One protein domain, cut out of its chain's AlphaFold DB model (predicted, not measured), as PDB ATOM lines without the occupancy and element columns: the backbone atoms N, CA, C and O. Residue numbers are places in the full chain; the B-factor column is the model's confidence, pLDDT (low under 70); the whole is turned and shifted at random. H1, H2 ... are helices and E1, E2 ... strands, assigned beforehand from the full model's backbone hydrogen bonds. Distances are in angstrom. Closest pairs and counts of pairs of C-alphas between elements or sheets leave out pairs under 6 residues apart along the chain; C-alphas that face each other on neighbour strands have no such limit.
ATOM      1  N   LEU A   6      76.718 133.202  87.767       83.25
ATOM      2  CA  LEU A   6      77.741 132.231  87.378       83.25
ATOM      3  C   LEU A   6      78.144 132.375  85.903       83.25
ATOM      4  O   LEU A   6      79.325 132.488  85.602       83.25
ATOM      5  N   ALA A   7      77.171 132.472  84.994       85.62
ATOM      6  CA  ALA A   7      77.456 132.655  83.568       85.62
ATOM      7  C   ALA A   7      78.202 133.973  83.283       85.62
ATOM      8  O   ALA A   7      79.094 134.021  82.441       85.62
ATOM      9  N   LYS A   8      77.871 135.044  84.016       88.75
ATOM     10  CA  LYS A   8      78.550 136.343  83.888       88.75
ATOM     11  C   LYS A   8      79.987 136.283  84.405       88.75
ATOM     12  O   LYS A   8      80.878 136.856  83.789       88.75
ATOM     13  N   ALA A   9      80.215 135.578  85.512       89.06
ATOM     14  CA  ALA A   9      81.551 135.367  86.056       89.06
ATOM     15  C   ALA A   9      82.425 134.545  85.097       89.06
ATOM     16  O   ALA A   9      83.564 134.925  84.849       89.06
ATOM     17  N   GLU A  10      81.885 133.483  84.489       89.38
ATOM     18  CA  GLU A  10      82.588 132.694  83.466       89.38
ATOM     19  C   GLU A  10      82.986 133.552  82.254       89.38
ATOM     20  O   GLU A  10      84.129 133.491  81.803       89.38
ATOM     21  N   GLN A  11      82.075 134.398  81.763       91.88
ATOM     22  CA  GLN A  11      82.360 135.327  80.663       91.88
ATOM     23  C   GLN A  11      83.451 136.340  81.024       91.88
ATOM     24  O   GLN A  11      84.334 136.603  80.211       91.88
ATOM     25  N   LEU A  12      83.423 136.883  82.244       92.62
ATOM     26  CA  LEU A  12      84.441 137.822  82.711       92.62
ATOM     27  C   LEU A  12      85.816 137.154  82.824       92.62
ATOM     28  O   LEU A  12      86.807 137.716  82.366       92.62
ATOM     29  N   ILE A  13      85.876 135.945  83.388       92.69
ATOM     30  CA  ILE A  13      87.117 135.171  83.477       92.69
ATOM     31  C   ILE A  13      87.662 134.905  82.074       92.69
ATOM     32  O   ILE A  13      88.837 135.156  81.825       92.69
ATOM     33  N   ALA A  14      86.817 134.460  81.142       92.62
ATOM     34  CA  ALA A  14      87.226 134.222  79.761       92.62
ATOM     35  C   ALA A  14      87.776 135.491  79.088       92.62
ATOM     36  O   ALA A  14      88.804 135.418  78.422       92.62
ATOM     37  N   ALA A  15      87.142 136.649  79.304       94.38
ATOM     38  CA  ALA A  15      87.609 137.925  78.771       94.38
ATOM     39  C   ALA A  15      88.981 138.329  79.339       94.38
ATOM     40  O   ALA A  15      89.862 138.707  78.576       94.38
ATOM     41  N   VAL A  16      89.199 138.174  80.652       94.75
ATOM     42  CA  VAL A  16      90.511 138.439  81.273       94.75
ATOM     43  C   VAL A  16      91.584 137.501  80.718       94.75
ATOM     44  O   VAL A  16      92.704 137.930  80.468       94.75
ATOM     45  N   ARG A  17      91.258 136.222  80.489       93.25
ATOM     46  CA  ARG A  17      92.202 135.244  79.916       93.25
ATOM     47  C   ARG A  17      92.499 135.457  78.436       93.25
ATOM     48  O   ARG A  17      93.526 134.975  77.969       93.25
ATOM     49  N   ALA A  18      91.614 136.132  77.708       95.62
ATOM     50  CA  ALA A  18      91.821 136.457  76.303       95.62
ATOM     51  C   ALA A  18      92.809 137.617  76.099       95.62
ATOM     52  O   ALA A  18      93.276 137.797  74.978       95.62
ATOM     53  N   GLU A  19      93.136 138.370  77.153       97.56
ATOM     54  CA  GLU A  19      94.034 139.523  77.108       97.56
ATOM     55  C   GLU A  19      95.461 139.135  77.552       97.56
ATOM     56  O   GLU A  19      95.680 138.871  78.742       97.56
ATOM     57  N   PRO A  20      96.456 139.091  76.641       95.00
ATOM     58  CA  PRO A  20      97.829 138.712  76.978       95.00
ATOM     59  C   PRO A  20      98.463 139.574  78.076       95.00
ATOM     60  O   PRO A  20      99.213 139.050  78.908       95.00
ATOM     61  N   GLU A  21      98.132 140.870  78.126       97.12
ATOM     62  CA  GLU A  21      98.635 141.799  79.147       97.12
ATOM     63  C   GLU A  21      98.195 141.415  80.571       97.12
ATOM     64  O   GLU A  21      98.873 141.733  81.548       97.12
ATOM     65  N   LEU A  22      97.094 140.666  80.704       95.88
ATOM     66  CA  LEU A  22      96.542 140.216  81.983       95.88
ATOM     67  C   LEU A  22      96.935 138.775  82.338       95.88
ATOM     68  O   LEU A  22      96.449 138.230  83.330       95.88
ATOM     69  N   SER A  23      97.836 138.149  81.578       91.88
ATOM     70  CA  SER A  23      98.266 136.759  81.800       91.88
ATOM     71  C   SER A  23      98.823 136.495  83.209       91.88
ATOM     72  O   SER A  23      98.673 135.392  83.735       91.88
ATOM     73  N   GLY A  24      99.409 137.509  83.854       91.94
ATOM     74  CA  GLY A  24      99.901 137.438  85.234       91.94
ATOM     75  C   GLY A  24      98.836 137.639  86.322       91.94
ATOM     76  O   GLY A  24      99.135 137.454  87.502       91.94
ATOM     77  N   VAL A  25      97.606 138.023  85.968       94.00
ATOM     78  CA  VAL A  25      96.547 138.323  86.940       94.00
ATOM     79  C   VAL A  25      95.910 137.031  87.443       94.00
ATOM     80  O   VAL A  25      95.356 136.238  86.676       94.00
ATOM     81  N   LYS A  26      95.953 136.833  88.762       94.56
ATOM     82  CA  LYS A  26      95.262 135.731  89.433       94.56
ATOM     83  C   LYS A  26      93.810 136.089  89.728       94.56
ATOM     84  O   LYS A  26      93.517 137.188  90.191       94.56
ATOM     85  N   ILE A  27      92.904 135.152  89.471       94.44
ATOM     86  CA  ILE A  27      91.466 135.310  89.679       94.44
ATOM     87  C   ILE A  27      91.012 134.370  90.790       94.44
ATOM     88  O   ILE A  27      91.160 133.153  90.689       94.44
ATOM     89  N   MET A  28      90.417 134.943  91.833       93.38
ATOM     90  CA  MET A  28      89.796 134.216  92.937       93.38
ATOM     91  C   MET A  28      88.277 134.331  92.863       93.38
ATOM     92  O   MET A  28      87.752 135.389  92.518       93.38
ATOM     93  N   VAL A  29      87.566 133.269  93.236       91.31
ATOM     94  CA  VAL A  29      86.099 133.268  93.333       91.31
ATOM     95  C   VAL A  29      85.630 132.916  94.742       91.31
ATOM     96  O   VAL A  29      86.301 132.197  95.475       91.31
ATOM     97  N   GLY A  30      84.448 133.389  95.120       88.69
ATOM     98  CA  GLY A  30      83.841 133.092  96.415       88.69
ATOM     99  C   GLY A  30      82.329 133.296  96.397       88.69
ATOM    100  O   GLY A  30      81.730 133.543  95.348       88.69
ATOM    101  N   GLY A  31      81.712 133.205  97.573       86.12
ATOM    102  CA  GLY A  31      80.276 133.415  97.766       86.12
ATOM    103  C   GLY A  31      79.458 132.123  97.810       86.12
ATOM    104  O   GLY A  31      79.906 131.053  97.402       86.12
ATOM    105  N   GLY A  32      78.220 132.231  98.310       81.94
ATOM    106  CA  GLY A  32      77.389 131.077  98.683       81.94
ATOM    107  C   GLY A  32      77.201 130.038  97.576       81.94
ATOM    108  O   GLY A  32      77.270 128.846  97.842       81.94
ATOM    109  N   ALA A  33      77.055 130.473  96.324       79.62
ATOM    110  CA  ALA A  33      76.954 129.570  95.182       79.62
ATOM    111  C   ALA A  33      78.189 128.667  95.032       79.62
ATOM    112  O   ALA A  33      78.054 127.459  94.887       79.62
ATOM    113  N   VAL A  34      79.388 129.245  95.117       81.38
ATOM    114  CA  VAL A  34      80.650 128.509  94.965       81.38
ATOM    115  C   VAL A  34      80.949 127.659  96.205       81.38
ATOM    116  O   VAL A  34      81.586 126.613  96.109       81.38
ATOM    117  N   ASN A  35      80.459 128.079  97.372       82.25
ATOM    118  CA  ASN A  35      80.614 127.336  98.623       82.25
ATOM    119  C   ASN A  35      79.739 126.074  98.660       82.25
ATOM    120  O   ASN A  35      80.162 125.065  99.215       82.25
ATOM    121  N   LEU A  36      78.536 126.136  98.082       78.62
ATOM    122  CA  LEU A  36      77.527 125.072  98.156       78.62
ATOM    123  C   LEU A  36      77.646 124.014  97.052       78.62
ATOM    124  O   LEU A  36      77.076 122.937  97.195       78.62
ATOM    125  N   ALA A  37      78.359 124.311  95.967       78.06
ATOM    126  CA  ALA A  37      78.420 123.467  94.778       78.06
ATOM    127  C   ALA A  37      79.880 123.309  94.307       78.06
ATOM    128  O   ALA A  37      80.401 124.184  93.604       78.06
ATOM    129  N   PRO A  38      80.574 122.226  94.707       73.50
ATOM    130  CA  PRO A  38      81.947 121.940  94.286       73.50
ATOM    131  C   PRO A  38      82.126 121.934  92.763       73.50
ATOM    132  O   PRO A  38      83.143 122.407  92.264       73.50
ATOM    133  N   GLU A  39      81.110 121.500  92.019       79.81
ATOM    134  CA  GLU A  39      81.097 121.473  90.556       79.81
ATOM    135  C   GLU A  39      81.245 122.868  89.928       79.81
ATOM    136  O   GLU A  39      81.777 123.011  88.827       79.81
ATOM    137  N   ILE A  40      80.833 123.928  90.635       77.69
ATOM    138  CA  ILE A  40      81.021 125.308  90.177       77.69
ATOM    139  C   ILE A  40      82.503 125.684  90.216       77.69
ATOM    140  O   ILE A  40      82.972 126.385  89.320       77.69
ATOM    141  N   LYS A  41      83.254 125.200  91.215       73.38
ATOM    142  CA  LYS A  41      84.692 125.481  91.346       73.38
ATOM    143  C   LYS A  41      85.461 124.941  90.143       73.38
ATOM    144  O   LYS A  41      86.286 125.653  89.578       73.38
ATOM    145  N   GLU A  42      85.137 123.722  89.718       74.06
ATOM    146  CA  GLU A  42      85.754 123.080  88.553       74.06
ATOM    147  C   GLU A  42      85.388 123.790  87.244       74.06
ATOM    148  O   GLU A  42      86.221 123.943  86.346       74.06
ATOM    149  N   ARG A  43      84.147 124.270  87.138       80.88
ATOM    150  CA  ARG A  43      83.635 124.861  85.901       80.88
ATOM    151  C   ARG A  43      84.129 126.284  85.648       80.88
ATOM    152  O   ARG A  43      84.382 126.637  84.500       80.88
ATOM    153  N   ILE A  44      84.285 127.088  86.703       82.88
ATOM    154  CA  ILE A  44      84.587 128.523  86.578       82.88
ATOM    155  C   ILE A  44      86.056 128.808  86.211       82.88
ATOM    156  O   ILE A  44      86.370 129.921  85.801       82.88
ATOM    157  N   ARG A  45      86.953 127.811  86.332       82.38
ATOM    158  CA  ARG A  45      88.389 127.894  85.974       82.38
ATOM    159  C   ARG A  45      89.130 129.098  86.583       82.38
ATOM    160  O   ARG A  45      90.025 129.676  85.966       82.38
ATOM    161  N   ALA A  46      88.750 129.482  87.799       90.00
ATOM    162  CA  ALA A  46      89.503 130.443  88.598       90.00
ATOM    163  C   ALA A  46      90.826 129.826  89.091       90.00
ATOM    164  O   ALA A  46      90.945 128.607  89.186       90.00
ATOM    165  N   ASP A  47      91.805 130.662  89.445       92.38
ATOM    166  CA  ASP A  47      93.064 130.196  90.051       92.38
ATOM    167  C   ASP A  47      92.883 129.754  91.506       92.38
ATOM    168  O   ASP A  47      93.706 129.018  92.045       92.38
ATOM    169  N   GLY A  48      91.835 130.242  92.168       91.50
ATOM    170  CA  GLY A  48      91.562 129.909  93.555       91.50
ATOM    171  C   GLY A  48      90.130 130.184  93.967       91.50
ATOM    172  O   GLY A  48      89.368 130.882  93.291       91.50
ATOM    173  N   TRP A  49      89.781 129.640  95.124       91.88
ATOM    174  CA  TRP A  49      88.499 129.855  95.769       91.88
ATOM    175  C   TRP A  49      88.695 130.196  97.241       91.88
ATOM    176  O   TRP A  49      89.591 129.656  97.889       91.88
ATOM    177  N   ALA A  50      87.812 131.045  97.762       92.81
ATOM    178  CA  ALA A  50      87.707 131.324  99.182       92.81
ATOM    179  C   ALA A  50      86.244 131.298  99.644       92.81
ATOM    180  O   ALA A  50      85.361 131.909  99.036       92.81
ATOM    181  N   GLY A  51      86.001 130.576 100.734       91.56
ATOM    182  CA  GLY A  51      84.705 130.453 101.387       91.56
ATOM    183  C   GLY A  51      84.321 131.680 102.204       91.56
ATOM    184  O   GLY A  51      83.130 131.965 102.337       91.56
ATOM    185  N   ASP A  52      85.317 132.422 102.686       92.25
ATOM    186  CA  ASP A  52      85.173 133.654 103.452       92.25
ATOM    187  C   ASP A  52      86.356 134.612 103.210       92.25
ATOM    188  O   ASP A  52      87.310 134.304 102.489       92.25
ATOM    189  N   ALA A  53      86.278 135.806 103.801       93.12
ATOM    190  CA  ALA A  53      87.288 136.845 103.627       93.12
ATOM    191  C   ALA A  53      88.651 136.478 104.242       93.12
ATOM    192  O   ALA A  53      89.681 136.854 103.687       93.12
ATOM    193  N   ALA A  54      88.676 135.741 105.358       95.00
ATOM    194  CA  ALA A  54      89.926 135.356 106.009       95.00
ATOM    195  C   ALA A  54      90.694 134.351 105.142       95.00
ATOM    196  O   ALA A  54      91.889 134.523 104.894       95.00
ATOM    197  N   GLN A  55      89.988 133.362 104.593       95.06
ATOM    198  CA  GLN A  55      90.555 132.422 103.637       95.06
ATOM    199  C   GLN A  55      91.036 133.127 102.360       95.06
ATOM    200  O   GLN A  55      92.089 132.778 101.834       95.06
ATOM    201  N   ALA A  56      90.314 134.142 101.871       94.69
ATOM    202  CA  ALA A  56      90.716 134.887 100.676       94.69
ATOM    203  C   ALA A  56      92.083 135.564 100.847       94.69
ATOM    204  O   ALA A  56      92.924 135.504  99.949       94.69
ATOM    205  N   VAL A  57      92.335 136.149 102.022       95.31
ATOM    206  CA  VAL A  57      93.638 136.743 102.354       95.31
ATOM    207  C   VAL A  57      94.737 135.680 102.358       95.31
ATOM    208  O   VAL A  57      95.797 135.907 101.780       95.31
ATOM    209  N   GLN A  58      94.483 134.507 102.942       95.38
ATOM    210  CA  GLN A  58      95.456 133.408 102.972       95.38
ATOM    211  C   GLN A  58      95.808 132.904 101.567       95.38
ATOM    212  O   GLN A  58      96.981 132.714 101.254       95.38
ATOM    213  N   VAL A  59      94.807 132.728 100.698       94.56
ATOM    214  CA  VAL A  59      95.033 132.297  99.311       94.56
ATOM    215  C   VAL A  59      95.835 133.353  98.540       94.56
ATOM    216  O   VAL A  59      96.785 133.009  97.839       94.56
ATOM    217  N   ALA A  60      95.504 134.638  98.699       94.44
ATOM    218  CA  ALA A  60      96.224 135.727  98.039       94.44
ATOM    219  C   ALA A  60      97.678 135.866  98.531       94.44
ATOM    220  O   ALA A  60      98.579 136.138  97.732       94.44
ATOM    221  N   ALA A  61      97.919 135.646  99.827       94.44
ATOM    222  CA  ALA A  61      99.264 135.622 100.398       94.44
ATOM    223  C   ALA A  61     100.122 134.522  99.754       94.44
ATOM    224  O   ALA A  61     101.213 134.812  99.262       94.44
ATOM    225  N   GLY A  62      99.585 133.303  99.620       93.50
ATOM    226  CA  GLY A  62     100.295 132.187  98.983       93.50
ATOM    227  C   GLY A  62     100.666 132.427  97.512       93.50
ATOM    228  O   GLY A  62     101.645 131.873  97.022       93.50
ATOM    229  N   TRP A  63      99.932 133.282  96.795       93.12
ATOM    230  CA  TRP A  63     100.295 133.682  95.428       93.12
ATOM    231  C   TRP A  63     101.438 134.693  95.370       93.12
ATOM    232  O   TRP A  63     102.154 134.751  94.373       93.12
ATOM    233  N   SER A  64     101.586 135.507  96.413       78.81
ATOM    234  CA  SER A  64     102.608 136.554  96.481       78.81
ATOM    235  C   SER A  64     103.960 135.998  96.924       78.81
ATOM    236  O   SER A  64     104.992 136.481  96.467       78.81
ATOM    237  N   GLU A  65     103.947 134.975  97.779       70.94
ATOM    238  CA  GLU A  65     105.142 134.290  98.288       70.94
ATOM    239  C   GLU A  65     105.769 133.322  97.275       70.94
ATOM    240  O   GLU A  65     106.946 133.003  97.380       70.94
ATOM    241  N   ALA A  66     105.013 132.877  96.268       61.72
ATOM    242  CA  ALA A  66     105.495 131.988  95.207       61.72
ATOM    243  C   ALA A  66     106.267 132.714  94.077       61.72
ATOM    244  O   ALA A  66     106.403 132.160  92.982       61.72
ATOM    245  N   LYS A  67     106.714 133.955  94.317       50.78
ATOM    246  CA  LYS A  67     107.512 134.766  93.384       50.78
ATOM    247  C   LYS A  67     109.010 134.557  93.554       50.78
ATOM    248  O   LYS A  67     109.472 134.505  94.712       50.78
TER     249      LYS A  67
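AT A GLANCE: This is residues 6 to 67 of the 67 residues of an uncharacterized protein of Elusimicrobia bacterium HGW-Elusimicrobia-3 (UniProt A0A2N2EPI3). Two short parallel strands, E1 and E2, lie in the middle of a flat domain, with the long helix H4 packed on one side of them, mainly on E2, and the helices H1 and H3, which touch each other, on the other side. The short helix H2 sits at one end, where the chain goes from E1 through H2 and H3 to E2, and at the other end residues 18 to 24, of which 18 belongs to H1, stick out. The printed part has 62 residues, with four named helices and two named strands in the order H1 E1 H2 H3 E2 H4; the class is mostly helix. The whole is compact, with a radius of gyration of the C-alphas of 12.1 A, and spans 33 by 28 by 15 A.

IN THESE COORDINATES: Find C-alpha 28 at (89.796, 134.216, 92.937), where E1, residues 28 to 30, begins. Its neighbour strand is E2, residues 48 to 50; each of the two strands is 7.0 A long from first to last C-alpha. From C-alpha 53, H4, residues 53 to 65, runs 18.8 A to C-alpha 65 at (105.142, 134.290, 98.288). Go back to C-alpha 6 at (77.741, 132.231, 87.378) for H1, residues 6 to 18, 18.4 A long. H2 is residues 32 to 36, and H3 is residues 38 to 44, 10.5 A long.

HOW THE PARTS SIT: Look first at E1 and E2, parallel neighbours with directions 33 degrees apart. N 29 and O 48 are within hydrogen-bond range at 3.0 A, as are N 50 and O 29 at 3.0 A. E1, H2, H3 and E2 form a strand-helix-strand unit, two parallel neighbour strands with helices between, and its crossover is right-handed. From E2 turn to H4: their closest C-alphas, those of Ala 50 and Ala 56, are 4.9 A apart. E1 and H3 are near each other. H3 touches H1, closest at the C-alphas of Glu 10 and Ile 44, 5.6 A, at a steep tilt of 42 degrees, the same way. H2 and H3 only just touch, with 3 pairs of C-alphas within 8 A, and only at the corner by their link; the closest are those of Val 34 and Ile 40, 5.8 A. H4 is apart from H1, H2 and H3. In H1, H2, H3 and H4 every O i to N i+4 pair is within hydrogen-bond range.

THE WHOLE: The two C-alphas farthest apart are those of Glu 21 and Leu 36, at 33.0 A. The printed part has no cut, and no link is long; the one from H1 to E1, 9 residues, is short, and the others are tight. The mean pLDDT of the printed part is 87.8; look for values under 70 at residues 66 to 67.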